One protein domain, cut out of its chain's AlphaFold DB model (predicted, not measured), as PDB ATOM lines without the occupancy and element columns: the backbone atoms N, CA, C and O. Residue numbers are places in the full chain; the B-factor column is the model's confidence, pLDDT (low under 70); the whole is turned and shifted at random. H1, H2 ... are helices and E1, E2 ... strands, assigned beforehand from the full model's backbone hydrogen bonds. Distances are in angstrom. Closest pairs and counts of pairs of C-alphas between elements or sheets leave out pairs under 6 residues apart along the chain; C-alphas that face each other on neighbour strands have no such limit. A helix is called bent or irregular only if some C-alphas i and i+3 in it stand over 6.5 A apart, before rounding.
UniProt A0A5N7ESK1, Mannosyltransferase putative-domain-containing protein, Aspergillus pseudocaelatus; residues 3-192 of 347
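This is residues 3 to 192 of the 347 residues of the protein "Mannosyltransferase putative-domain-containing protein" of Aspergillus pseudocaelatus (UniProt A0A5N7ESK1). A bent antiparallel sheet of E3, E6 and E5 has H3 and H9 over one face, with H7 packing on both helices; H3 also packs on E1 of a small parallel pair, E1 and E2, whose far side is covered by H1 at one end of the long axis. H6 lies toward the other end, and the loop of residues 45 to 51 sticks out. The printed part has 190 residues, with nine named helices and six named strands in the order E1 H1 E2 H2 H3 E3 E4 H4 H5 E5 H6 E6 H7 H8 H9. The class is mixed, helices and strands, and the whole is compact, with a radius of gyration of the C-alphas of 16.9 A and spans of 50 by 42 by 29 A.

E1, residues 11 to 15, and E2, residues 35 to 39, are parallel neighbours, with N 13 and O 36 2.9 A apart. With H1, residues 23 to 33, they form a strand-helix-strand unit, two parallel neighbour strands with a helix between them in the chain; its crossover is right-handed. H2, residues 40 to 45, and H3, residues 58 to 66, only just touch, with 3 pairs of C-alphas within 8 A, the closest those of Leu 40 and Ala 63, 7.2 A. E3, residues 71 to 75, is antiparallel to E6, residues 129 to 139, with N 72 and O 138 2.8 A apart. E6 is antiparallel to E5, residues 99 to 107, with N 104 and O 130 2.8 A apart. E5 bends by 81 degrees at residue 104 and E6 by 90 degrees at residue 134. H3 is on this sheet, over E3 at a height of 10.5 A; H9, residues 177 to 185, is on the same face, over E5 at 9.4 A. E4, residues 79 to 81, pairs with no named strand. H4, residues 86 to 90, and H5, residues 94 to 97, only graze the sheet. The hub, H7, residues 144 to 155, touches H3 at a shallow tilt of 27 degrees, opposite ways, closest at the C-alphas of Gln 58 and Asn 154, 5.3 A. H7 touches H9 at a steep tilt of 48 degrees, closest at the C-alphas of Thr 146 and Ala 182, 5.0 A. H7 touches H8, residues 157 to 166, only at the corner, closest at the C-alphas of Tyr 153 and Tyr 161, 5.6 A. H6, residues 112 to 117, and H8 only just touch, with 3 pairs of C-alphas within 8 A, the closest those of Tyr 114 and Leu 164, 6.1 A. Every O i to N i+4 pair is within hydrogen-bond range in H2, H4, H6, H7 and H9; 4 of 5 are in H3, 4 of 6 in H8 and 3 of 7 in H1, which has 3 of 8 O i to N i+3 pairs within range, while H5 is too short for an O i to N i+4 pair.

E1 begins at C-alpha 11, (169.586, 171.493, 230.373). E6 is 22.2 A long, E5 19.7 A, H7 16.4 A and H1 15.3 A. H1 is only just irregular, with C-alphas 27 and 30 6.8 A apart; H8 is irregular, with C-alphas 159 and 162 7.5 A apart. H9 ends at C-alpha 185, (176.832, 172.936, 257.577).

The two C-alphas farthest apart, those of Glu 28 and Ala 121, are 51.1 A apart. The printed part has no cut. The links H2 to H3 and H6 to E6 are long. Residues 45 to 52 have pLDDT under 70.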
ATOM      1  N   ARG A   3     176.895 170.101 223.590       96.75
ATOM      2  CA  ARG A   3     176.577 168.951 222.722       96.75
ATOM      3  C   ARG A   3     177.751 168.471 221.866       96.75
ATOM      4  O   ARG A   3     177.784 167.307 221.484       96.75
ATOM      5  N   ARG A   4     178.758 169.317 221.612       95.75
ATOM      6  CA  ARG A   4     179.972 168.917 220.879       95.75
ATOM      7  C   ARG A   4     180.849 167.948 221.663       95.75
ATOM      8  O   ARG A   4     181.660 167.264 221.048       95.75
ATOM      9  N   THR A   5     180.710 167.894 222.988       96.19
ATOM     10  CA  THR A   5     181.434 166.916 223.812       96.19
ATOM     11  C   THR A   5     180.831 165.514 223.709       96.19
ATOM     12  O   THR A   5     181.430 164.568 224.204       96.19
ATOM     13  N   GLY A   6     179.666 165.372 223.061       96.38
ATOM     14  CA  GLY A   6     178.862 164.150 223.067       96.38
ATOM     15  C   GLY A   6     177.851 164.091 224.214       96.38
ATOM     16  O   GLY A   6     177.053 163.158 224.257       96.38
ATOM     17  N   SER A   7     177.842 165.093 225.102       96.81
ATOM     18  CA  SER A   7     176.958 165.126 226.267       96.81
ATOM     19  C   SER A   7     175.478 165.075 225.894       96.81
ATOM     20  O   SER A   7     175.006 165.834 225.038       96.81
ATOM     21  N   THR A   8     174.719 164.251 226.614       96.19
ATOM     22  CA  THR A   8     173.260 164.106 226.462       96.19
ATOM     23  C   THR A   8     172.475 164.620 227.668       96.19
ATOM     24  O   THR A   8     171.242 164.586 227.646       96.19
ATOM     25  N   LEU A   9     173.167 165.147 228.691       96.75
ATOM     26  CA  LEU A   9     172.538 165.701 229.894       96.75
ATOM     27  C   LEU A   9     171.436 166.710 229.556       96.75
ATOM     28  O   LEU A   9     171.648 167.558 228.682       96.75
ATOM     29  N   PRO A  10     170.285 166.659 230.251       97.88
ATOM     30  CA  PRO A  10     169.246 167.668 230.103       97.88
ATOM     31  C   PRO A  10     169.740 169.034 230.599       97.88
ATOM     32  O   PRO A  10     170.555 169.107 231.516       97.88
ATOM     33  N   VAL A  11     169.238 170.113 229.997       98.31
ATOM     34  CA  VAL A  11     169.586 171.493 230.373       98.31
ATOM     35  C   VAL A  11     168.325 172.279 230.724       98.31
ATOM     36  O   VAL A  11     167.330 172.234 230.002       98.31
ATOM     37  N   GLU A  12     168.383 173.030 231.821       98.19
ATOM     38  CA  GLU A  12     167.379 174.032 232.185       98.19
ATOM     39  C   GLU A  12     168.013 175.417 232.075       98.19
ATOM     40  O   GLU A  12     168.929 175.742 232.830       98.19
ATOM     41  N   LEU A  13     167.547 176.216 231.113       97.00
ATOM     42  CA  LEU A  13     167.905 177.625 230.993       97.00
ATOM     43  C   LEU A  13     166.931 178.435 231.846       97.00
ATOM     44  O   LEU A  13     165.758 178.566 231.498       97.00
ATOM     45  N   PHE A  14     167.413 178.964 232.961       94.88
ATOM     46  CA  PHE A  14     166.613 179.845 233.799       94.88
ATOM     47  C   PHE A  14     166.616 181.263 233.231       94.88
ATOM     48  O   PHE A  14     167.682 181.828 232.992       94.88
ATOM     49  N   VAL A  15     165.424 181.822 233.044       93.00
ATOM     50  CA  VAL A  15     165.199 183.238 232.725       93.00
ATOM     51  C   VAL A  15     164.508 183.898 233.912       93.00
ATOM     52  O   VAL A  15     163.758 183.233 234.636       93.00
ATOM     53  N   LYS A  16     164.782 185.180 234.158       90.38
ATOM     54  CA  LYS A  16     164.269 185.880 235.342       90.38
ATOM     55  C   LYS A  16     162.741 185.921 235.353       90.38
ATOM     56  O   LYS A  16     162.113 185.527 236.334       90.38
ATOM     57  N   ASP A  17     162.158 186.387 234.258       90.06
ATOM     58  CA  ASP A  17     160.723 186.586 234.104       90.06
ATOM     59  C   ASP A  17     160.314 186.499 232.622       90.06
ATOM     60  O   ASP A  17     161.149 186.319 231.734       90.06
ATOM     61  N   GLU A  18     159.013 186.622 232.358       91.38
ATOM     62  CA  GLU A  18     158.416 186.577 231.014       91.38
ATOM     63  C   GLU A  18     159.020 187.593 230.028       91.38
ATOM     64  O   GLU A  18     158.929 187.400 228.818       91.38
ATOM     65  N   SER A  19     159.651 188.676 230.499       91.19
ATOM     66  CA  SER A  19     160.280 189.658 229.603       91.19
ATOM     67  C   SER A  19     161.602 189.173 228.999       91.19
ATOM     68  O   SER A  19     162.000 189.663 227.942       91.19
ATOM     69  N   GLU A  20     162.257 188.199 229.634       92.06
ATOM     70  CA  GLU A  20     163.463 187.533 229.129       92.06
ATOM     71  C   GLU A  20     163.138 186.241 228.358       92.06
ATOM     72  O   GLU A  20     164.026 185.622 227.770       92.06
ATOM     73  N   TYR A  21     161.872 185.811 228.351       94.00
ATOM     74  CA  TYR A  21     161.448 184.597 227.667       94.00
ATOM     75  C   TYR A  21     161.337 184.812 226.151       94.00
ATOM     76  O   TYR A  21     160.539 185.609 225.659       94.00
ATOM     77  N   GLU A  22     162.101 184.039 225.380       95.38
ATOM     78  CA  GLU A  22     162.067 184.074 223.918       95.38
ATOM     79  C   GLU A  22     161.406 182.804 223.364       95.38
ATOM     80  O   GLU A  22     162.058 181.770 223.214       95.38
ATOM     81  N   ALA A  23     160.115 182.878 223.013       95.19
ATOM     82  CA  ALA A  23     159.308 181.710 222.628       95.19
ATOM     83  C   ALA A  23     159.958 180.840 221.538       95.19
ATOM     84  O   ALA A  23     160.051 179.625 221.680       95.19
ATOM     85  N   LYS A  24     160.506 181.446 220.480       95.31
ATOM     86  CA  LYS A  24     161.164 180.685 219.408       95.31
ATOM     87  C   LYS A  24     162.430 179.958 219.886       95.31
ATOM     88  O   LYS A  24     162.688 178.826 219.480       95.31
ATOM     89  N   ILE A  25     163.212 180.574 220.774       95.88
ATOM     90  CA  ILE A  25     164.387 179.934 221.379       95.88
ATOM     91  C   ILE A  25     163.945 178.793 222.303       95.88
ATOM     92  O   ILE A  25     164.443 177.673 222.187       95.88
ATOM     93  N   CYS A  26     162.992 179.071 223.191       97.12
ATOM     94  CA  CYS A  26     162.580 178.180 224.268       97.12
ATOM     95  C   CYS A  26     161.709 176.999 223.817       97.12
ATOM     96  O   CYS A  26     161.819 175.920 224.400       97.12
ATOM     97  N   GLU A  27     160.871 177.178 222.796       97.25
ATOM     98  CA  GLU A  27     159.892 176.175 222.353       97.25
ATOM     99  C   GLU A  27     160.321 175.425 221.086       97.25
ATOM    100  O   GLU A  27     159.922 174.275 220.897       97.25
ATOM    101  N   GLU A  28     161.154 176.026 220.228       96.44
ATOM    102  CA  GLU A  28     161.560 175.403 218.959       96.44
ATOM    103  C   GLU A  28     163.032 174.982 218.945       96.44
ATOM    104  O   GLU A  28     163.345 173.886 218.483       96.44
ATOM    105  N   ILE A  29     163.952 175.825 219.426       96.12
ATOM    106  CA  ILE A  29     165.398 175.600 219.254       96.12
ATOM    107  C   ILE A  29     165.982 174.767 220.394       96.12
ATOM    108  O   ILE A  29     166.515 173.686 220.149       96.12
ATOM    109  N   LEU A  30     165.871 175.231 221.640       96.94
ATOM    110  CA  LEU A  30     166.436 174.540 222.803       96.94
ATOM    111  C   LEU A  30     165.919 173.097 222.975       96.94
ATOM    112  O   LEU A  30     166.746 172.219 223.253       96.94
ATOM    113  N   PRO A  31     164.632 172.778 222.720       97.81
ATOM    114  CA  PRO A  31     164.140 171.406 222.832       97.81
ATOM    115  C   PRO A  31     164.843 170.406 221.905       97.81
ATOM    116  O   PRO A  31     165.018 169.246 222.286       97.81
ATOM    117  N   GLN A  32     165.333 170.840 220.735       96.50
ATOM    118  CA  GLN A  32     166.112 169.987 219.820       96.50
ATOM    119  C   GLN A  32     167.442 169.531 220.434       96.50
ATOM    120  O   GLN A  32     168.008 168.517 220.027       96.50
ATOM    121  N   TYR A  33     167.922 170.247 221.450       96.06
ATOM    122  CA  TYR A  33     169.149 169.951 222.171       96.06
ATOM    123  C   TYR A  33     168.886 169.384 223.567       96.06
ATOM    124  O   TYR A  33     169.783 169.468 224.398       96.06
ATOM    125  N   ASN A  34     167.714 168.804 223.857       97.44
ATOM    126  CA  ASN A  34     167.356 168.327 225.205       97.44
ATOM    127  C   ASN A  34     167.500 169.437 226.270       97.44
ATOM    128  O   ASN A  34     168.047 169.222 227.354       97.44
ATOM    129  N   ALA A  35     167.082 170.653 225.914       98.00
ATOM    130  CA  ALA A  35     167.099 171.819 226.783       98.00
ATOM    131  C   ALA A  35     165.703 172.451 226.859       98.00
ATOM    132  O   ALA A  35     164.931 172.379 225.903       98.00
ATOM    133  N   ARG A  36     165.375 173.073 227.991       97.62
ATOM    134  CA  ARG A  36     164.119 173.812 228.186       97.62
ATOM    135  C   ARG A  36     164.353 175.101 228.957       97.62
ATOM    136  O   ARG A  36     165.257 175.154 229.787       97.62
ATOM    137  N   CYS A  37     163.513 176.101 228.721       97.69
ATOM    138  CA  CYS A  37     163.489 177.304 229.543       97.69
ATOM    139  C   CYS A  37     162.657 177.090 230.815       97.69
ATOM    140  O   CYS A  37     161.669 176.352 230.798       97.69
ATOM    141  N   VAL A  38     163.054 177.747 231.903       96.38
ATOM    142  CA  VAL A  38     162.321 177.812 233.173       96.38
ATOM    143  C   VAL A  38     162.242 179.276 233.593       96.38
ATOM    144  O   VAL A  38     163.273 179.936 233.705       96.38
ATOM    145  N   ILE A  39     161.031 179.785 233.811       93.50
ATOM    146  CA  ILE A  39     160.805 181.168 234.236       93.50
ATOM    147  C   ILE A  39     160.838 181.212 235.762       93.50
ATOM    148  O   ILE A  39     160.035 180.553 236.426       93.50
ATOM    149  N   LEU A  40     161.781 181.963 236.331       89.44
ATOM    150  CA  LEU A  40     161.982 182.002 237.777       89.44
ATOM    151  C   LEU A  40     160.795 182.656 238.500       89.44
ATOM    152  O   LEU A  40     160.309 182.110 239.494       89.44
ATOM    153  N   SER A  41     160.272 183.760 237.958       86.75
ATOM    154  CA  SER A  41     159.130 184.482 238.533       86.75
ATOM    155  C   SER A  41     157.867 183.629 238.683       86.75
ATOM    156  O   SER A  41     157.089 183.849 239.609       86.75
ATOM    157  N   ASP A  42     157.656 182.632 237.820       85.38
ATOM    158  CA  ASP A  42     156.490 181.739 237.901       85.38
ATOM    159  C   ASP A  42     156.541 180.845 239.143       85.38
ATOM    160  O   ASP A  42     155.517 180.550 239.768       85.38
ATOM    161  N   ILE A  43     157.752 180.435 239.527       82.94
ATOM    162  CA  ILE A  43     157.998 179.622 240.719       82.94
ATOM    163  C   ILE A  43     157.767 180.467 241.977       82.94
ATOM    164  O   ILE A  43     157.157 179.992 242.936       82.94
ATOM    165  N   GLU A  44     158.199 181.728 241.957       74.31
ATOM    166  CA  GLU A  44     158.052 182.677 243.068       74.31
ATOM    167  C   GLU A  44     156.592 183.116 243.268       74.31
ATOM    168  O   GLU A  44     156.064 183.063 244.387       74.31
ATOM    169  N   ALA A  45     155.898 183.473 242.182       68.06
ATOM    170  CA  ALA A  45     154.506 183.922 242.205       68.06
ATOM    171  C   ALA A  45     153.549 182.844 242.741       68.06
ATOM    172  O   ALA A  45     152.594 183.156 243.458       68.06
ATOM    173  N   GLY A  46     153.831 181.567 242.462       61.19
ATOM    174  CA  GLY A  46     153.064 180.435 242.985       61.19
ATOM    175  C   GLY A  46     153.145 180.252 244.508       61.19
ATOM    176  O   GLY A  46     152.343 179.500 245.062       61.19
ATOM    177  N   GLN A  47     154.081 180.923 245.192       62.34
ATOM    178  CA  GLN A  47     154.359 180.737 246.625       62.34
ATOM    179  C   GLN A  47     153.938 181.923 247.509       62.34
ATOM    180  O   GLN A  47     154.018 181.823 248.732       62.34
ATOM    181  N   GLY A  48     153.450 183.032 246.937       55.72
ATOM    182  CA  GLY A  48     152.909 184.164 247.706       55.72
ATOM    183  C   GLY A  48     153.925 184.899 248.596       55.72
ATOM    184  O   GLY A  48     153.519 185.545 249.564       55.72
ATOM    185  N   TYR A  49     155.225 184.800 248.296       54.06
ATOM    186  CA  TYR A  49     156.308 185.385 249.091       54.06
ATOM    187  C   TYR A  49     157.000 186.575 248.400       54.06
ATOM    188  O   TYR A  49     157.473 186.462 247.280       54.06
ATOM    189  N   SER A  50     157.133 187.650 249.190       55.84
ATOM    190  CA  SER A  50     158.056 188.801 249.115       55.84
ATOM    191  C   SER A  50     157.889 189.877 248.028       55.84
ATOM    192  O   SER A  50     157.539 189.632 246.883       55.84
ATOM    193  N   THR A  51     158.163 191.116 248.457       51.78
ATOM    194  CA  THR A  51     158.199 192.378 247.700       51.78
ATOM    195  C   THR A  51     159.603 192.740 247.195       51.78
ATOM    196  O   THR A  51     159.767 193.794 246.585       51.78
ATOM    197  N   GLU A  52     160.622 191.941 247.525       62.97
ATOM    198  CA  GLU A  52     162.014 192.191 247.134       62.97
ATOM    199  C   GLU A  52     162.346 191.473 245.827       62.97
ATOM    200  O   GLU A  52     162.129 190.274 245.687       62.97
ATOM    201  N   GLU A  53     162.873 192.233 244.871       71.06
ATOM    202  CA  GLU A  53     163.259 191.742 243.553       71.06
ATOM    203  C   GLU A  53     164.519 190.870 243.655       71.06
ATOM    204  O   GLU A  53     165.584 191.352 244.046       71.06
ATOM    205  N   ILE A  54     164.409 189.591 243.284       77.56
ATOM    206  CA  ILE A  54     165.567 188.717 243.075       77.56
ATOM    207  C   ILE A  54     166.193 189.093 241.728       77.56
ATOM    208  O   ILE A  54     165.573 188.967 240.671       77.56
ATOM    209  N   ALA A  55     167.435 189.580 241.760       78.81
ATOM    210  CA  ALA A  55     168.125 190.052 240.563       78.81
ATOM    211  C   ALA A  55     169.632 189.753 240.583       78.81
ATOM    212  O   ALA A  55     170.229 189.433 241.615       78.81
ATOM    213  N   HIS A  56     170.263 189.900 239.414       83.62
ATOM    214  CA  HIS A  56     171.713 189.805 239.233       83.62
ATOM    215  C   HIS A  56     172.301 188.516 239.845       83.62
ATOM    216  O   HIS A  56     171.871 187.418 239.501       83.62
ATOM    217  N   TYR A  57     173.267 188.637 240.763       81.69
ATOM    218  CA  TYR A  57     173.974 187.511 241.384       81.69
ATOM    219  C   TYR A  57     173.060 186.561 242.167       81.69
ATOM    220  O   TYR A  57     173.388 185.392 242.347       81.69
ATOM    221  N   GLN A  58     171.890 187.030 242.605       87.56
ATOM    222  CA  GLN A  58     170.965 186.216 243.391       87.56
ATOM    223  C   GLN A  58     170.317 185.109 242.549       87.56
ATOM    224  O   GLN A  58     170.004 184.048 243.083       87.56
ATOM    225  N   LEU A  59     170.163 185.317 241.236       89.31
ATOM    226  CA  LEU A  59     169.460 184.391 240.340       89.31
ATOM    227  C   LEU A  59     170.082 182.989 240.343       89.31
ATOM    228  O   LEU A  59     169.361 181.992 240.321       89.31
ATOM    229  N   LYS A  60     171.415 182.903 240.433       94.19
ATOM    230  CA  LYS A  60     172.164 181.645 240.341       94.19
ATOM    231  C   LYS A  60     171.726 180.620 241.379       94.19
ATOM    232  O   LYS A  60     171.420 179.477 241.044       94.19
ATOM    233  N   ILE A  61     171.675 181.019 242.647       95.12
ATOM    234  CA  ILE A  61     171.324 180.085 243.718       95.12
ATOM    235  C   ILE A  61     169.878 179.596 243.596       95.12
ATOM    236  O   ILE A  61     169.614 178.420 243.844       95.12
ATOM    237  N   PHE A  62     168.951 180.460 243.177       93.81
ATOM    238  CA  PHE A  62     167.542 180.101 243.046       93.81
ATOM    239  C   PHE A  62     167.312 179.209 241.830       93.81
ATOM    240  O   PHE A  62     166.589 178.226 241.937       93.81
ATOM    241  N   ALA A  63     168.011 179.458 240.722       94.88
ATOM    242  CA  ALA A  63     168.010 178.562 239.572       94.88
ATOM    243  C   ALA A  63     168.525 177.157 239.942       94.88
ATOM    244  O   ALA A  63     167.901 176.150 239.610       94.88
ATOM    245  N   VAL A  64     169.611 177.059 240.713       96.56
ATOM    246  CA  VAL A  64     170.137 175.766 241.191       96.56
ATOM    247  C   VAL A  64     169.151 175.084 242.140       96.56
ATOM    248  O   VAL A  64     168.873 173.890 241.987       96.56
ATOM    249  N   LEU A  65     168.597 175.833 243.097       95.25
ATOM    250  CA  LEU A  65     167.646 175.331 244.087       95.25
ATOM    251  C   LEU A  65     166.358 174.812 243.433       95.25
ATOM    252  O   LEU A  65     165.895 173.723 243.782       95.25
ATOM    253  N   PHE A  66     165.809 175.559 242.474       94.94
ATOM    254  CA  PHE A  66     164.543 175.256 241.805       94.94
ATOM    255  C   PHE A  66     164.678 174.398 240.549       94.94
ATOM    256  O   PHE A  66     163.662 173.959 240.008       94.94
ATOM    257  N   SER A  67     165.904 174.106 240.104       97.06
ATOM    258  CA  SER A  67     166.138 173.118 239.048       97.06
ATOM    259  C   SER A  67     165.447 171.791 239.364       97.06
ATOM    260  O   SER A  67     165.256 171.423 240.527       97.06
ATOM    261  N   SER A  68     165.108 171.009 238.345       97.19
ATOM    262  CA  SER A  68     164.525 169.675 238.563       97.19
ATOM    263  C   SER A  68     165.571 168.589 238.855       97.19
ATOM    264  O   SER A  68     165.221 167.489 239.284       97.19
ATOM    265  N   PHE A  69     166.862 168.882 238.679       97.88
ATOM    266  CA  PHE A  69     167.935 167.882 238.718       97.88
ATOM    267  C   PHE A  69     168.469 167.610 240.124       97.88
ATOM    268  O   PHE A  69     168.778 168.545 240.850       97.88
ATOM    269  N   GLU A  70     168.646 166.341 240.510       97.75
ATOM    270  CA  GLU A  70     169.267 165.982 241.798       97.75
ATOM    271  C   GLU A  70     170.744 166.393 241.866       97.75
ATOM    272  O   GLU A  70     171.170 166.982 242.855       97.75
ATOM    273  N   ASN A  71     171.515 166.100 240.817       98.31
ATOM    274  CA  ASN A  71     172.893 166.555 240.666       98.31
ATOM    275  C   ASN A  71     172.921 167.647 239.600       98.31
ATOM    276  O   ASN A  71     172.445 167.433 238.485       98.31
ATOM    277  N   VAL A  72     173.460 168.807 239.954       98.19
ATOM    278  CA  VAL A  72     173.464 170.009 239.125       98.19
ATOM    279  C   VAL A  72     174.896 170.332 238.730       98.19
ATOM    280  O   VAL A  72     175.785 170.378 239.578       98.19
ATOM    281  N   ILE A  73     175.092 170.591 237.441       97.69
ATOM    282  CA  ILE A  73     176.256 171.309 236.929       97.69
ATOM    283  C   ILE A  73     175.762 172.715 236.626       97.69
ATOM    284  O   ILE A  73     174.991 172.905 235.685       97.69
ATOM    285  N   TRP A  74     176.162 173.681 237.444       97.12
ATOM    286  CA  TRP A  74     175.945 175.079 237.113       97.12
ATOM    287  C   TRP A  74     176.981 175.527 236.088       97.12
ATOM    288  O   TRP A  74     178.155 175.158 236.185       97.12
ATOM    289  N   MET A  75     176.539 176.330 235.126       95.31
ATOM    290  CA  MET A  75     177.388 176.921 234.104       95.31
ATOM    291  C   MET A  75     176.805 178.268 233.686       95.31
ATOM    292  O   MET A  75     175.667 178.326 233.217       95.31
ATOM    293  N   ASP A  76     177.580 179.336 233.841       94.25
ATOM    294  CA  ASP A  76     177.259 180.640 233.271       94.25
ATOM    295  C   ASP A  76     177.210 180.538 231.736       94.25
ATOM    296  O   ASP A  76     177.850 179.682 231.122       94.25
ATOM    297  N   SER A  77     176.454 181.428 231.088       92.44
ATOM    298  CA  SER A  77     176.208 181.382 229.634       92.44
ATOM    299  C   SER A  77     177.467 181.531 228.765       92.44
ATOM    300  O   SER A  77     177.429 181.258 227.569       92.44
ATOM    301  N   ASP A  78     178.561 182.020 229.346       93.81
ATOM    302  CA  ASP A  78     179.884 182.200 228.739       93.81
ATOM    303  C   ASP A  78     180.904 181.131 229.187       93.81
ATOM    304  O   ASP A  78     182.090 181.213 228.850       93.81
ATOM    305  N   GLY A  79     180.454 180.108 229.917       96.31
ATOM    306  CA  GLY A  79     181.211 178.907 230.256       96.31
ATOM    307  C   GLY A  79     180.898 177.740 229.317       96.31
ATOM    308  O   GLY A  79     179.768 177.572 228.859       96.31
ATOM    309  N   PHE A  80     181.889 176.897 229.020       97.38
ATOM    310  CA  PHE A  80     181.656 175.636 228.311       97.38
ATOM    311  C   PHE A  80     182.704 174.556 228.629       97.38
ATOM    312  O   PHE A  80     183.868 174.871 228.901       97.38
ATOM    313  N   PRO A  81     182.325 173.264 228.565       97.75
ATOM    314  CA  PRO A  81     183.256 172.159 228.742       97.75
ATOM    315  C   PRO A  81     184.001 171.819 227.444       97.75
ATOM    316  O   PRO A  81     183.465 171.947 226.341       97.75
ATOM    317  N   LEU A  82     185.225 171.310 227.583       97.69
ATOM    318  CA  LEU A  82     186.027 170.734 226.499       97.69
ATOM    319  C   LEU A  82     185.832 169.217 226.357       97.69
ATOM    320  O   LEU A  82     186.065 168.667 225.281       97.69
ATOM    321  N   TYR A  83     185.385 168.555 227.424       96.88
ATOM    322  CA  TYR A  83     185.197 167.105 227.516       96.88
ATOM    323  C   TYR A  83     183.822 166.768 228.110       96.88
ATOM    324  O   TYR A  83     183.116 167.653 228.582       96.88
ATOM    325  N   GLU A  84     183.417 165.499 228.062       96.69
ATOM    326  CA  GLU A  84     182.104 165.037 228.537       96.69
ATOM    327  C   GLU A  84     181.934 165.253 230.059       96.69
ATOM    328  O   GLU A  84     182.606 164.577 230.848       96.69
ATOM    329  N   PRO A  85     181.067 166.185 230.507       96.19
ATOM    330  CA  PRO A  85     180.934 166.530 231.923       96.19
ATOM    331  C   PRO A  85     180.230 165.454 232.766       96.19
ATOM    332  O   PRO A  85     180.391 165.442 233.985       96.19
ATOM    333  N   GLU A  86     179.505 164.516 232.152       95.44
ATOM    334  CA  GLU A  86     178.897 163.351 232.806       95.44
ATOM    335  C   GLU A  86     179.930 162.543 233.597       95.44
ATOM    336  O   GLU A  86     179.633 162.048 234.687       95.44
ATOM    337  N   LEU A  87     181.158 162.450 233.073       95.44
ATOM    338  CA  LEU A  87     182.267 161.756 233.725       95.44
ATOM    339  C   LEU A  87     182.581 162.367 235.092       95.44
ATOM    340  O   LEU A  87     182.879 161.635 236.033       95.44
ATOM    341  N   LEU A  88     182.475 163.689 235.223       96.81
ATOM    342  CA  LEU A  88     182.759 164.388 236.473       96.81
ATOM    343  C   LEU A  88     181.693 164.110 237.542       96.81
ATOM    344  O   LEU A  88     182.023 164.100 238.720       96.81
ATOM    345  N   LEU A  89     180.443 163.825 237.155       96.31
ATOM    346  CA  LEU A  89     179.367 163.454 238.087       96.31
ATOM    347  C   LEU A  89     179.472 162.007 238.597       96.31
ATOM    348  O   LEU A  89     178.843 161.658 239.594       96.31
ATOM    349  N   GLN A  90     180.225 161.154 237.901       94.69
ATOM    350  CA  GLN A  90     180.330 159.718 238.195       94.69
ATOM    351  C   GLN A  90     181.638 159.337 238.898       94.69
ATOM    352  O   GLN A  90     181.793 158.191 239.318       94.69
ATOM    353  N   ASN A  91     182.584 160.270 239.011       98.25
ATOM    354  CA  ASN A  91     183.924 160.012 239.523       98.25
ATOM    355  C   ASN A  91     184.260 160.906 240.719       98.25
ATOM    356  O   ASN A  91     183.586 161.895 241.015       98.25
ATOM    357  N   GLU A  92     185.338 160.547 241.410       98.31
ATOM    358  CA  GLU A  92     185.940 161.421 242.409       98.31
ATOM    359  C   GLU A  92     186.492 162.691 241.750       98.31
ATOM    360  O   GLU A  92     187.064 162.601 240.662       98.31
ATOM    361  N   PRO A  93     186.364 163.867 242.383       98.31
ATOM    362  CA  PRO A  93     185.953 164.064 243.777       98.31
ATOM    363  C   PRO A  93     184.439 164.177 244.006       98.31
ATOM    364  O   PRO A  93     183.992 164.088 245.146       98.31
ATOM    365  N   PHE A  94     183.633 164.372 242.959       98.62
ATOM    366  CA  PHE A  94     182.201 164.637 243.132       98.62
ATOM    367  C   PHE A  94     181.461 163.466 243.787       98.62
ATOM    368  O   PHE A  94     180.566 163.693 244.597       98.62
ATOM    369  N   ALA A  95     181.843 162.225 243.474       97.75
ATOM    370  CA  ALA A  95     181.201 161.035 244.025       97.75
ATOM    371  C   ALA A  95     181.237 160.982 245.567       97.75
ATOM    372  O   ALA A  95     180.239 160.593 246.176       97.75
ATOM    373  N   SER A  96     182.349 161.388 246.198       97.44
ATOM    374  CA  SER A  96     182.471 161.408 247.663       97.44
ATOM    375  C   SER A  96     182.096 162.743 248.301       97.44
ATOM    376  O   SER A  96     181.582 162.744 249.421       97.44
ATOM    377  N   THR A  97     182.340 163.872 247.627       98.38
ATOM    378  CA  THR A  97     182.088 165.190 248.221       98.38
ATOM    379  C   THR A  97     180.711 165.728 247.886       98.38
ATOM    380  O   THR A  97     180.082 166.314 248.742       98.38
ATOM    381  N   GLY A  98     180.190 165.538 246.678       98.31
ATOM    382  CA  GLY A  98     178.901 166.094 246.257       98.31
ATOM    383  C   GLY A  98     178.890 167.610 246.020       98.31
ATOM    384  O   GLY A  98     177.885 168.112 245.530       98.31
ATOM    385  N   LEU A  99     179.980 168.331 246.298       98.62
ATOM    386  CA  LEU A  99     180.209 169.719 245.887       98.62
ATOM    387  C   LEU A  99     181.633 169.851 245.339       98.62
ATOM    388  O   LEU A  99     182.596 169.488 246.022       98.62
ATOM    389  N   VAL A 100     181.765 170.353 244.106       98.56
ATOM    390  CA  VAL A 100     183.056 170.634 243.457       98.56
ATOM    391  C   VAL A 100     183.058 172.049 242.890       98.56
ATOM    392  O   VAL A 100     182.148 172.422 242.149       98.56
ATOM    393  N   THR A 101     184.088 172.824 243.222       97.75
ATOM    394  CA  THR A 101     184.270 174.210 242.761       97.75
ATOM    395  C   THR A 101     185.682 174.437 242.233       97.75
ATOM    396  O   THR A 101     186.618 173.713 242.589       97.75
ATOM    397  N   TRP A 102     185.864 175.499 241.450       97.62
ATOM    398  CA  TRP A 102     187.167 175.899 240.922       97.62
ATOM    399  C   TRP A 102     187.702 177.163 241.596       97.62
ATOM    400  O   TRP A 102     186.921 177.971 242.103       97.62
ATOM    401  N   PRO A 103     189.035 177.331 241.641       95.94
ATOM    402  CA  PRO A 103     189.641 178.528 242.190       95.94
ATOM    403  C   PRO A 103     189.487 179.704 241.221       95.94
ATOM    404  O   PRO A 103     189.589 179.547 240.007       95.94
ATOM    405  N   ASP A 104     189.312 180.888 241.784       94.06
ATOM    406  CA  ASP A 104     189.467 182.184 241.125       94.06
ATOM    407  C   ASP A 104     190.936 182.648 241.263       94.06
ATOM    408  O   ASP A 104     191.767 181.997 241.908       94.06
ATOM    409  N   PHE A 105     191.291 183.782 240.662       93.00
ATOM    410  CA  PHE A 105     192.649 184.337 240.693       93.00
ATOM    411  C   PHE A 105     193.058 184.885 242.069       93.00
ATOM    412  O   PHE A 105     194.238 185.165 242.301       93.00
ATOM    413  N   TRP A 106     192.099 185.057 242.981       91.88
ATOM    414  CA  TRP A 106     192.274 185.795 244.228       91.88
ATOM    415  C   TRP A 106     192.362 184.872 245.446       91.88
ATOM    416  O   TRP A 106     191.945 183.715 245.430       91.88
ATOM    417  N   ALA A 107     192.912 185.393 246.541       90.88
ATOM    418  CA  ALA A 107     192.752 184.760 247.846       90.88
ATOM    419  C   ALA A 107     191.332 185.013 248.376       90.88
ATOM    420  O   ALA A 107     190.717 186.025 248.034       90.88
ATOM    421  N   SER A 108     190.829 184.136 249.251       90.75
ATOM    422  CA  SER A 108     189.578 184.415 249.964       90.75
ATOM    423  C   SER A 108     189.729 185.676 250.814       90.75
ATOM    424  O   SER A 108     190.688 185.824 251.571       90.75
ATOM    425  N   THR A 109     188.765 186.582 250.698       93.06
ATOM    426  CA  THR A 109     188.680 187.827 251.466       93.06
ATOM    427  C   THR A 109     187.500 187.795 252.432       93.06
ATOM    428  O   THR A 109     186.994 188.842 252.820       93.06
ATOM    429  N   THR A 110     187.045 186.614 252.855       94.50
ATOM    430  CA  THR A 110     185.943 186.502 253.814       94.50
ATOM    431  C   THR A 110     186.310 187.135 255.156       94.50
ATOM    432  O   THR A 110     187.363 186.862 255.737       94.50
ATOM    433  N   SER A 111     185.424 187.991 255.664       95.06
ATOM    434  CA  SER A 111     185.626 188.697 256.926       95.06
ATOM    435  C   SER A 111     185.693 187.719 258.108       95.06
ATOM    436  O   SER A 111     184.825 186.852 258.229       95.06
ATOM    437  N   PRO A 112     186.616 187.900 259.074       94.81
ATOM    438  CA  PRO A 112     186.609 187.160 260.341       94.81
ATOM    439  C   PRO A 112     185.269 187.213 261.097       94.81
ATOM    440  O   PRO A 112     184.950 186.302 261.862       94.81
ATOM    441  N   LEU A 113     184.465 188.261 260.873       96.19
ATOM    442  CA  LEU A 113     183.126 188.390 261.451       96.19
ATOM    443  C   LEU A 113     182.175 187.296 260.965       96.19
ATOM    444  O   LEU A 113     181.371 186.816 261.761       96.19
ATOM    445  N   TYR A 114     182.291 186.873 259.702       96.81
ATOM    446  CA  TYR A 114     181.491 185.774 259.169       96.81
ATOM    447  C   TYR A 114     181.727 184.496 259.978       96.81
ATOM    448  O   TYR A 114     180.771 183.924 260.491       96.81
ATOM    449  N   TYR A 115     182.991 184.113 260.185       96.56
ATOM    450  CA  TYR A 115     183.342 182.899 260.929       96.56
ATOM    451  C   TYR A 115     182.866 182.948 262.392       96.56
ATOM    452  O   TYR A 115     182.453 181.934 262.948       96.56
ATOM    453  N   ASN A 116     182.827 184.133 263.014       96.44
ATOM    454  CA  ASN A 116     182.224 184.300 264.342       96.44
ATOM    455  C   ASN A 116     180.703 184.044 264.324       96.44
ATOM    456  O   ASN A 116     180.183 183.335 265.188       96.44
ATOM    457  N   VAL A 117     179.992 184.590 263.330       94.94
ATOM    458  CA  VAL A 117     178.540 184.401 263.157       94.94
ATOM    459  C   VAL A 117     178.204 182.944 262.831       94.94
ATOM    460  O   VAL A 117     177.295 182.381 263.439       94.94
ATOM    461  N   SER A 118     178.962 182.313 261.931       95.88
ATOM    462  CA  SER A 118     178.772 180.919 261.516       95.88
ATOM    463  C   SER A 118     179.374 179.895 262.485       95.88
ATOM    464  O   SER A 118     179.227 178.697 262.265       95.88
ATOM    465  N   ARG A 119     180.008 180.351 263.578       96.00
ATOM    466  CA  ARG A 119     180.644 179.515 264.617       96.00
ATOM    467  C   ARG A 119     181.741 178.591 264.082       96.00
ATOM    468  O   ARG A 119     181.943 177.495 264.602       96.00
ATOM    469  N   GLN A 120     182.483 179.057 263.087       95.88
ATOM    470  CA  GLN A 120     183.610 178.351 262.489       95.88
ATOM    471  C   GLN A 120     184.950 178.927 262.960       95.88
ATOM    472  O   GLN A 120     185.049 180.078 263.393       95.88
ATOM    473  N   ALA A 121     186.007 178.123 262.855       94.56
ATOM    474  CA  ALA A 121     187.365 178.639 262.958       94.56
ATOM    475  C   ALA A 121     187.703 179.453 261.702       94.56
ATOM    476  O   ALA A 121     187.258 179.122 260.606       94.56
ATOM    477  N   VAL A 122     188.514 180.500 261.860       95.12
ATOM    478  CA  VAL A 122     189.034 181.242 260.709       95.12
ATOM    479  C   VAL A 122     190.090 180.367 260.013       95.12
ATOM    480  O   VAL A 122     191.070 180.003 260.673       95.12
ATOM    481  N   PRO A 123     189.913 180.016 258.725       93.06
ATOM    482  CA  PRO A 123     190.867 179.206 257.975       93.06
ATOM    483  C   PRO A 123     192.173 179.963 257.714       93.06
ATOM    484  O   PRO A 123     192.257 181.187 257.861       93.06
ATOM    485  N   SER A 124     193.213 179.240 257.293       92.94
ATOM    486  CA  SER A 124     194.447 179.897 256.848       92.94
ATOM    487  C   SER A 124     194.189 180.665 255.550       92.94
ATOM    488  O   SER A 124     193.590 180.137 254.620       92.94
ATOM    489  N   MET A 125     194.755 181.867 255.414       88.00
ATOM    490  CA  MET A 125     194.704 182.625 254.151       88.00
ATOM    491  C   MET A 125     195.356 181.883 252.972       88.00
ATOM    492  O   MET A 125     195.145 182.238 251.818       88.00
ATOM    493  N   THR A 126     196.176 180.868 253.257       89.12
ATOM    494  CA  THR A 126     196.847 180.015 252.263       89.12
ATOM    495  C   THR A 126     196.159 178.668 252.051       89.12
ATOM    496  O   THR A 126     196.703 177.820 251.345       89.12
ATOM    497  N   GLU A 127     195.007 178.441 252.684       89.75
ATOM    498  CA  GLU A 127     194.289 177.169 252.616       89.75
ATOM    499  C   GLU A 127     193.748 176.896 251.213       89.75
ATOM    500  O   GLU A 127     193.971 175.818 250.665       89.75
ATOM    501  N   ARG A 128     193.104 177.899 250.611       90.75
ATOM    502  CA  ARG A 128     192.576 177.865 249.244       90.75
ATOM    503  C   ARG A 128     192.480 179.273 248.651       90.75
ATOM    504  O   ARG A 128     192.484 180.266 249.379       90.75
ATOM    505  N   ALA A 129     192.359 179.348 247.331       92.81
ATOM    506  CA  ALA A 129     191.923 180.559 246.641       92.81
ATOM    507  C   ALA A 129     190.426 180.834 246.908       92.81
ATOM    508  O   ALA A 129     189.704 179.962 247.413       92.81
ATOM    509  N   SER A 130     189.955 182.035 246.563       94.00
ATOM    510  CA  SER A 130     188.518 182.292 246.419       94.00
ATOM    511  C   SER A 130     187.932 181.403 245.319       94.00
ATOM    512  O   SER A 130     188.678 180.868 244.497       94.00
ATOM    513  N   SER A 131     186.619 181.213 245.295       93.75
ATOM    514  CA  SER A 131     185.946 180.402 244.277       93.75
ATOM    515  C   SER A 131     185.541 181.213 243.062       93.75
ATOM    516  O   SER A 131     185.008 182.306 243.191       93.75
ATOM    517  N   GLU A 132     185.738 180.638 241.883       92.81
ATOM    518  CA  GLU A 132     185.070 181.054 240.655       92.81
ATOM    519  C   GLU A 132     183.810 180.174 240.552       92.81
ATOM    520  O   GLU A 132     183.906 178.951 240.669       92.81
ATOM    521  N   THR A 133     182.625 180.785 240.443       91.06
ATOM    522  CA  THR A 133     181.333 180.057 240.446       91.06
ATOM    523  C   THR A 133     180.552 180.219 239.154       91.06
ATOM    524  O   THR A 133     179.359 179.911 239.110       91.06
ATOM    525  N   GLY A 134     181.203 180.682 238.094       93.19
ATOM    526  CA  GLY A 134     180.711 180.534 236.741       93.19
ATOM    527  C   GLY A 134     180.508 179.066 236.397       93.19
ATOM    528  O   GLY A 134     179.567 178.745 235.682       93.19
ATOM    529  N   ILE A 135     181.294 178.153 236.981       95.38
ATOM    530  CA  ILE A 135     181.053 176.706 236.910       95.38
ATOM    531  C   ILE A 135     181.231 176.055 238.285       95.38
ATOM    532  O   ILE A 135     182.253 176.227 238.946       95.38
ATOM    533  N   PHE A 136     180.250 175.257 238.710       97.62
ATOM    534  CA  PHE A 136     180.375 174.394 239.887       97.62
ATOM    535  C   PHE A 136     179.403 173.213 239.828       97.62
ATOM    536  O   PHE A 136     178.461 173.185 239.037       97.62
ATOM    537  N   PHE A 137     179.659 172.210 240.661       98.19
ATOM    538  CA  PHE A 137     178.893 170.971 240.709       98.19
ATOM    539  C   PHE A 137     178.301 170.824 242.100       98.19
ATOM    540  O   PHE A 137     179.030 171.000 243.074       98.19
ATOM    541  N   ILE A 138     177.025 170.466 242.215       98.44
ATOM    542  CA  ILE A 138     176.390 170.237 243.516       98.44
ATOM    543  C   ILE A 138     175.346 169.120 243.462       98.44
ATOM    544  O   ILE A 138     174.530 169.048 242.546       98.44
ATOM    545  N   SER A 139     175.345 168.246 244.464       98.56
ATOM    546  CA  SER A 139     174.295 167.258 244.686       98.56
ATOM    547  C   SER A 139     173.283 167.809 245.677       98.56
ATOM    548  O   SER A 139     173.553 167.901 246.873       98.56
ATOM    549  N   LYS A 140     172.073 168.128 245.215       98.31
ATOM    550  CA  LYS A 140     171.001 168.627 246.089       98.31
ATOM    551  C   LYS A 140     170.605 167.611 247.157       98.31
ATOM    552  O   LYS A 140     170.118 167.995 248.212       98.31
ATOM    553  N   LYS A 141     170.835 166.321 246.902       97.56
ATOM    554  CA  LYS A 141     170.579 165.242 247.858       97.56
ATOM    555  C   LYS A 141     171.524 165.283 249.055       97.56
ATOM    556  O   LYS A 141     171.072 165.055 250.173       97.56
ATOM    557  N   THR A 142     172.815 165.538 248.835       97.94
ATOM    558  CA  THR A 142     173.809 165.588 249.924       97.94
ATOM    559  C   THR A 142     174.021 166.994 250.475       97.94
ATOM    560  O   THR A 142     174.491 167.107 251.598       97.94
ATOM    561  N   HIS A 143     173.651 168.035 249.719       98.50
ATOM    562  CA  HIS A 143     173.883 169.448 250.041       98.50
ATOM    563  C   HIS A 143     172.590 170.266 250.163       98.50
ATOM    564  O   HIS A 143     172.566 171.466 249.879       98.50
ATOM    565  N   PHE A 144     171.477 169.643 250.564       98.00
ATOM    566  CA  PHE A 144     170.210 170.366 250.708       98.00
ATOM    567  C   PHE A 144     170.318 171.508 251.728       98.00
ATOM    568  O   PHE A 144     169.841 172.612 251.469       98.00
ATOM    569  N   LEU A 145     170.984 171.279 252.867       98.25
ATOM    570  CA  LEU A 145     171.149 172.312 253.891       98.25
ATOM    571  C   LEU A 145     172.122 173.406 253.439       98.25
ATOM    572  O   LEU A 145     171.828 174.584 253.648       98.25
ATOM    573  N   THR A 146     173.214 173.042 252.756       98.31
ATOM    574  CA  THR A 146     174.078 174.013 252.066       98.31
ATOM    575  C   THR A 146     173.282 174.900 251.121       98.31
ATOM    576  O   THR A 146     173.450 176.114 251.156       98.31
ATOM    577  N   LEU A 147     172.390 174.335 250.302       98.06
ATOM    578  CA  LEU A 147     171.595 175.110 249.348       98.06
ATOM    579  C   LEU A 147     170.643 176.086 250.035       98.06
ATOM    580  O   LEU A 147     170.549 177.233 249.608       98.06
ATOM    581  N   LEU A 148     169.975 175.675 251.116       97.88
ATOM    582  CA  LEU A 148     169.112 176.579 251.879       97.88
ATOM    583  C   LEU A 148     169.906 177.727 252.515       97.88
ATOM    584  O   LEU A 148     169.471 178.879 252.483       97.88
ATOM    585  N   LEU A 149     171.081 177.429 253.072       98.00
ATOM    586  CA  LEU A 149     171.933 178.442 253.685       98.00
ATOM    587  C   LEU A 149     172.570 179.371 252.640       98.00
ATOM    588  O   LEU A 149     172.606 180.582 252.843       98.00
ATOM    589  N   ALA A 150     173.000 178.837 251.498       97.62
ATOM    590  CA  ALA A 150     173.478 179.632 250.374       97.62
ATOM    591  C   ALA A 150     172.356 180.513 249.803       97.62
ATOM    592  O   ALA A 150     172.600 181.679 249.492       97.62
ATOM    593  N   ALA A 151     171.117 180.013 249.719       96.06
ATOM    594  CA  ALA A 151     169.959 180.810 249.309       96.06
ATOM    595  C   ALA A 151     169.716 181.962 250.282       96.06
ATOM    596  O   ALA A 151     169.545 183.100 249.854       96.06
ATOM    597  N   TYR A 152     169.807 181.705 251.588       95.81
ATOM    598  CA  TYR A 152     169.734 182.747 252.608       95.81
ATOM    599  C   TYR A 152     170.862 183.789 252.466       95.81
ATOM    600  O   TYR A 152     170.598 184.992 252.519       95.81
ATOM    601  N   TYR A 153     172.106 183.353 252.229       96.44
ATOM    602  CA  TYR A 153     173.236 184.259 251.995       96.44
ATOM    603  C   TYR A 153     173.036 185.137 250.764       96.44
ATOM    604  O   TYR A 153     173.310 186.326 250.831       96.44
ATOM    605  N   ASN A 154     172.539 184.587 249.660       94.75
ATOM    606  CA  ASN A 154     172.307 185.349 248.434       94.75
ATOM    607  C   ASN A 154     171.072 186.250 248.527       94.75
ATOM    608  O   ASN A 154     171.116 187.387 248.063       94.75
ATOM    609  N   TYR A 155     169.997 185.803 249.181       92.88
ATOM    610  CA  TYR A 155     168.816 186.631 249.429       92.88
ATOM    611  C   TYR A 155     169.205 187.907 250.191       92.88
ATOM    612  O   TYR A 155     168.930 189.016 249.744       92.88
ATOM    613  N   TYR A 156     169.977 187.767 251.274       93.06
ATOM    614  CA  TYR A 156     170.528 188.900 252.030       93.06
ATOM    615  C   TYR A 156     171.902 189.373 251.522       93.06
ATOM    616  O   TYR A 156     172.595 190.137 252.205       93.06
ATOM    617  N   GLY A 157     172.292 188.951 250.320       93.31
ATOM    618  CA  GLY A 157     173.597 189.194 249.710       93.31
ATOM    619  C   GLY A 157     173.924 190.677 249.605       93.31
ATOM    620  O   GLY A 157     174.855 191.119 250.286       93.31
ATOM    621  N   PRO A 158     173.123 191.464 248.857       91.12
ATOM    622  CA  PRO A 158     173.365 192.895 248.658       91.12
ATOM    623  C   PRO A 158     173.445 193.692 249.964       91.12
ATOM    624  O   PRO A 158     174.185 194.664 250.065       91.12
ATOM    625  N   SER A 159     172.680 193.271 250.973       90.56
ATOM    626  CA  SER A 159     172.583 193.979 252.250       90.56
ATOM    627  C   SER A 159     173.734 193.675 253.218       90.56
ATOM    628  O   SER A 159     174.212 194.584 253.894       90.56
ATOM    629  N   HIS A 160     174.182 192.416 253.309       91.25
ATOM    630  CA  HIS A 160     175.152 192.001 254.331       91.25
ATOM    631  C   HIS A 160     176.149 190.951 253.830       91.25
ATOM    632  O   HIS A 160     177.350 191.088 254.066       91.25
ATOM    633  N   TYR A 161     175.680 189.882 253.179       95.25
ATOM    634  CA  TYR A 161     176.513 188.692 252.976       95.25
ATOM    635  C   TYR A 161     177.550 188.835 251.862       95.25
ATOM    636  O   TYR A 161     178.652 188.325 252.032       95.25
ATOM    637  N   PHE A 162     177.272 189.560 250.775       94.56
ATOM    638  CA  PHE A 162     178.278 189.777 249.724       94.56
ATOM    639  C   PHE A 162     179.482 190.531 250.277       94.56
ATOM    640  O   PHE A 162     180.612 190.056 250.149       94.56
ATOM    641  N   MET A 163     179.218 191.600 251.034       93.12
ATOM    642  CA  MET A 163     180.252 192.330 251.753       93.12
ATOM    643  C   MET A 163     180.965 191.391 252.738       93.12
ATOM    644  O   MET A 163     182.186 191.264 252.704       93.12
ATOM    645  N   LEU A 164     180.238 190.693 253.622       94.94
ATOM    646  CA  LEU A 164     180.860 189.836 254.644       94.94
ATOM    647  C   LEU A 164     181.776 188.761 254.047       94.94
ATOM    648  O   LEU A 164     182.794 188.428 254.655       94.94
ATOM    649  N   LEU A 165     181.420 188.221 252.882       95.00
ATOM    650  CA  LEU A 165     182.140 187.124 252.248       95.00
ATOM    651  C   LEU A 165     183.243 187.578 251.281       95.00
ATOM    652  O   LEU A 165     184.218 186.843 251.131       95.00
ATOM    653  N   SER A 166     183.123 188.768 250.682       92.25
ATOM    654  CA  SER A 166     184.036 189.249 249.628       92.25
ATOM    655  C   SER A 166     184.779 190.543 249.977       92.25
ATOM    656  O   SER A 166     185.832 190.811 249.404       92.25
ATOM    657  N   GLN A 167     184.283 191.348 250.912       92.12
ATOM    658  CA  GLN A 167     184.867 192.631 251.321       92.12
ATOM    659  C   GLN A 167     185.142 193.603 250.155       92.12
ATOM    660  O   GLN A 167     186.173 194.277 250.148       92.12
ATOM    661  N   GLY A 168     184.259 193.662 249.149       88.81
ATOM    662  CA  GLY A 168     184.457 194.494 247.955       88.81
ATOM    663  C   GLY A 168     185.586 194.031 247.025       88.81
ATOM    664  O   GLY A 168     186.031 194.795 246.169       88.81
ATOM    665  N   ALA A 169     186.098 192.807 247.200       87.00
ATOM    666  CA  ALA A 169     187.107 192.236 246.314       87.00
ATOM    667  C   ALA A 169     186.557 191.998 244.891       87.00
ATOM    668  O   ALA A 169     185.345 191.853 244.714       87.00
ATOM    669  N   PRO A 170     187.428 191.909 243.865       83.00
ATOM    670  CA  PRO A 170     187.001 191.612 242.500       83.00
ATOM    671  C   PRO A 170     186.132 190.347 242.410       83.00
ATOM    672  O   PRO A 170     186.445 189.316 243.012       83.00
ATOM    673  N   GLY A 171     185.038 190.433 241.650       77.88
ATOM    674  CA  GLY A 171     184.040 189.362 241.552       77.88
ATOM    675  C   GLY A 171     183.138 189.235 242.787       77.88
ATOM    676  O   GLY A 171     182.659 188.144 243.071       77.88
ATOM    677  N   GLU A 172     182.943 190.303 243.566       84.31
ATOM    678  CA  GLU A 172     181.973 190.309 244.669       84.31
ATOM    679  C   GLU A 172     180.565 189.923 244.188       84.31
ATOM    680  O   GLU A 172     180.086 190.416 243.166       84.31
ATOM    681  N   GLY A 173     179.908 189.050 244.955       86.81
ATOM    682  CA  GLY A 173     178.592 188.513 244.639       86.81
ATOM    683  C   GLY A 173     178.376 187.147 245.284       86.81
ATOM    684  O   GLY A 173     178.751 186.908 246.435       86.81
ATOM    685  N   ASP A 174     177.799 186.234 244.517       85.69
ATOM    686  CA  ASP A 174     177.395 184.887 244.920       85.69
ATOM    687  C   ASP A 174     178.566 183.909 245.117       85.69
ATOM    688  O   ASP A 174     178.400 182.870 245.762       85.69
ATOM    689  N   LYS A 175     179.766 184.238 244.623       87.50
ATOM    690  CA  LYS A 175     180.848 183.259 244.450       87.50
ATOM    691  C   LYS A 175     181.301 182.532 245.715       87.50
ATOM    692  O   LYS A 175     181.557 181.332 245.680       87.50
ATOM    693  N   GLU A 176     181.381 183.221 246.851       92.69
ATOM    694  CA  GLU A 176     181.819 182.602 248.111       92.69
ATOM    695  C   GLU A 176     180.661 181.929 248.866       92.69
ATOM    696  O   GLU A 176     180.895 181.219 249.843       92.69
ATOM    697  N   THR A 177     179.409 182.117 248.439       95.94
ATOM    698  CA  THR A 177     178.240 181.695 249.228       95.94
ATOM    699  C   THR A 177     178.129 180.177 249.365       95.94
ATOM    700  O   THR A 177     177.811 179.695 250.451       95.94
ATOM    701  N   PHE A 178     178.452 179.415 248.315       96.88
ATOM    702  CA  PHE A 178     178.321 177.953 248.295       96.88
ATOM    703  C   PHE A 178     179.319 177.254 249.221       96.88
ATOM    704  O   PHE A 178     178.921 176.444 250.056       96.88
ATOM    705  N   ILE A 179     180.611 177.589 249.115       95.94
ATOM    706  CA  ILE A 179     181.651 176.962 249.946       95.94
ATOM    707  C   ILE A 179     181.462 177.344 251.410       95.94
ATOM    708  O   ILE A 179     181.592 176.499 252.292       95.94
ATOM    709  N   GLN A 180     181.133 178.609 251.678       96.75
ATOM    710  CA  GLN A 180     180.943 179.082 253.045       96.75
ATOM    711  C   GLN A 180     179.708 178.440 253.688       96.75
ATOM    712  O   GLN A 180     179.756 178.043 254.854       96.75
ATOM    713  N   ALA A 181     178.630 178.238 252.923       97.94
ATOM    714  CA  ALA A 181     177.473 177.480 253.383       97.94
ATOM    715  C   ALA A 181     177.821 176.009 253.674       97.94
ATOM    716  O   ALA A 181     177.501 175.529 254.760       97.94
ATOM    717  N   ALA A 182     178.542 175.325 252.780       98.06
ATOM    718  CA  ALA A 182     178.973 173.941 253.001       98.06
ATOM    719  C   ALA A 182     179.858 173.792 254.242       98.06
ATOM    720  O   ALA A 182     179.598 172.942 255.097       98.06
ATOM    721  N   ALA A 183     180.828 174.693 254.412       97.19
ATOM    722  CA  ALA A 183     181.666 174.743 255.605       97.19
ATOM    723  C   ALA A 183     180.844 174.977 256.888       97.19
ATOM    724  O   ALA A 183     181.100 174.336 257.907       97.19
ATOM    725  N   ALA A 184     179.821 175.840 256.843       97.88
ATOM    726  CA  ALA A 184     178.942 176.107 257.987       97.88
ATOM    727  C   ALA A 184     178.058 174.919 258.360       97.88
ATOM    728  O   ALA A 184     177.794 174.704 259.543       97.88
ATOM    729  N   MET A 185     177.624 174.146 257.366       97.69
ATOM    730  CA  MET A 185     176.832 172.936 257.577       97.69
ATOM    731  C   MET A 185     177.688 171.713 257.932       97.69
ATOM    732  O   MET A 185     177.142 170.690 258.340       97.69
ATOM    733  N   GLY A 186     179.016 171.810 257.810       97.06
ATOM    734  CA  GLY A 186     179.921 170.670 257.959       97.06
ATOM    735  C   GLY A 186     179.762 169.637 256.838       97.06
ATOM    736  O   GLY A 186     180.064 168.462 257.049       97.06
ATOM    737  N   GLU A 187     179.262 170.057 255.674       98.19
ATOM    738  CA  GLU A 187     179.076 169.206 254.497       98.19
ATOM    739  C   GLU A 187     180.372 169.186 253.657       98.19
ATOM    740  O   GLU A 187     181.055 170.210 253.540       98.19
ATOM    741  N   PRO A 188     180.782 168.018 253.127       98.00
ATOM    742  CA  PRO A 188     182.059 167.876 252.436       98.00
ATOM    743  C   PRO A 188     182.049 168.581 251.077       98.00
ATOM    744  O   PRO A 188     181.102 168.472 250.316       98.00
ATOM    745  N   PHE A 189     183.155 169.222 250.711       97.88
ATOM    746  CA  PHE A 189     183.327 169.823 249.391       97.88
ATOM    747  C   PHE A 189     184.761 169.642 248.895       97.88
ATOM    748  O   PHE A 189     185.689 169.453 249.684       97.88
ATOM    749  N   TYR A 190     184.947 169.718 247.580       98.06
ATOM    750  CA  TYR A 190     186.260 169.741 246.952       98.06
ATOM    751  C   TYR A 190     186.467 171.037 246.177       98.06
ATOM    752  O   TYR A 190     185.705 171.365 245.272       98.06
ATOM    753  N   THR A 191     187.539 171.751 246.499       97.06
ATOM    754  CA  THR A 191     187.994 172.900 245.713       97.06
ATOM    755  C   THR A 191     189.195 172.471 244.884       97.06
ATOM    756  O   THR A 191     190.212 172.081 245.464       97.06
ATOM    757  N   VAL A 192     189.098 172.555 243.555       98.12
ATOM    758  CA  VAL A 192     190.218 172.230 242.658       98.12
ATOM    759  C   VAL A 192     191.461 173.026 243.063       98.12
ATOM    760  O   VAL A 192     191.396 174.233 243.301       98.12
TER     761      VAL A 192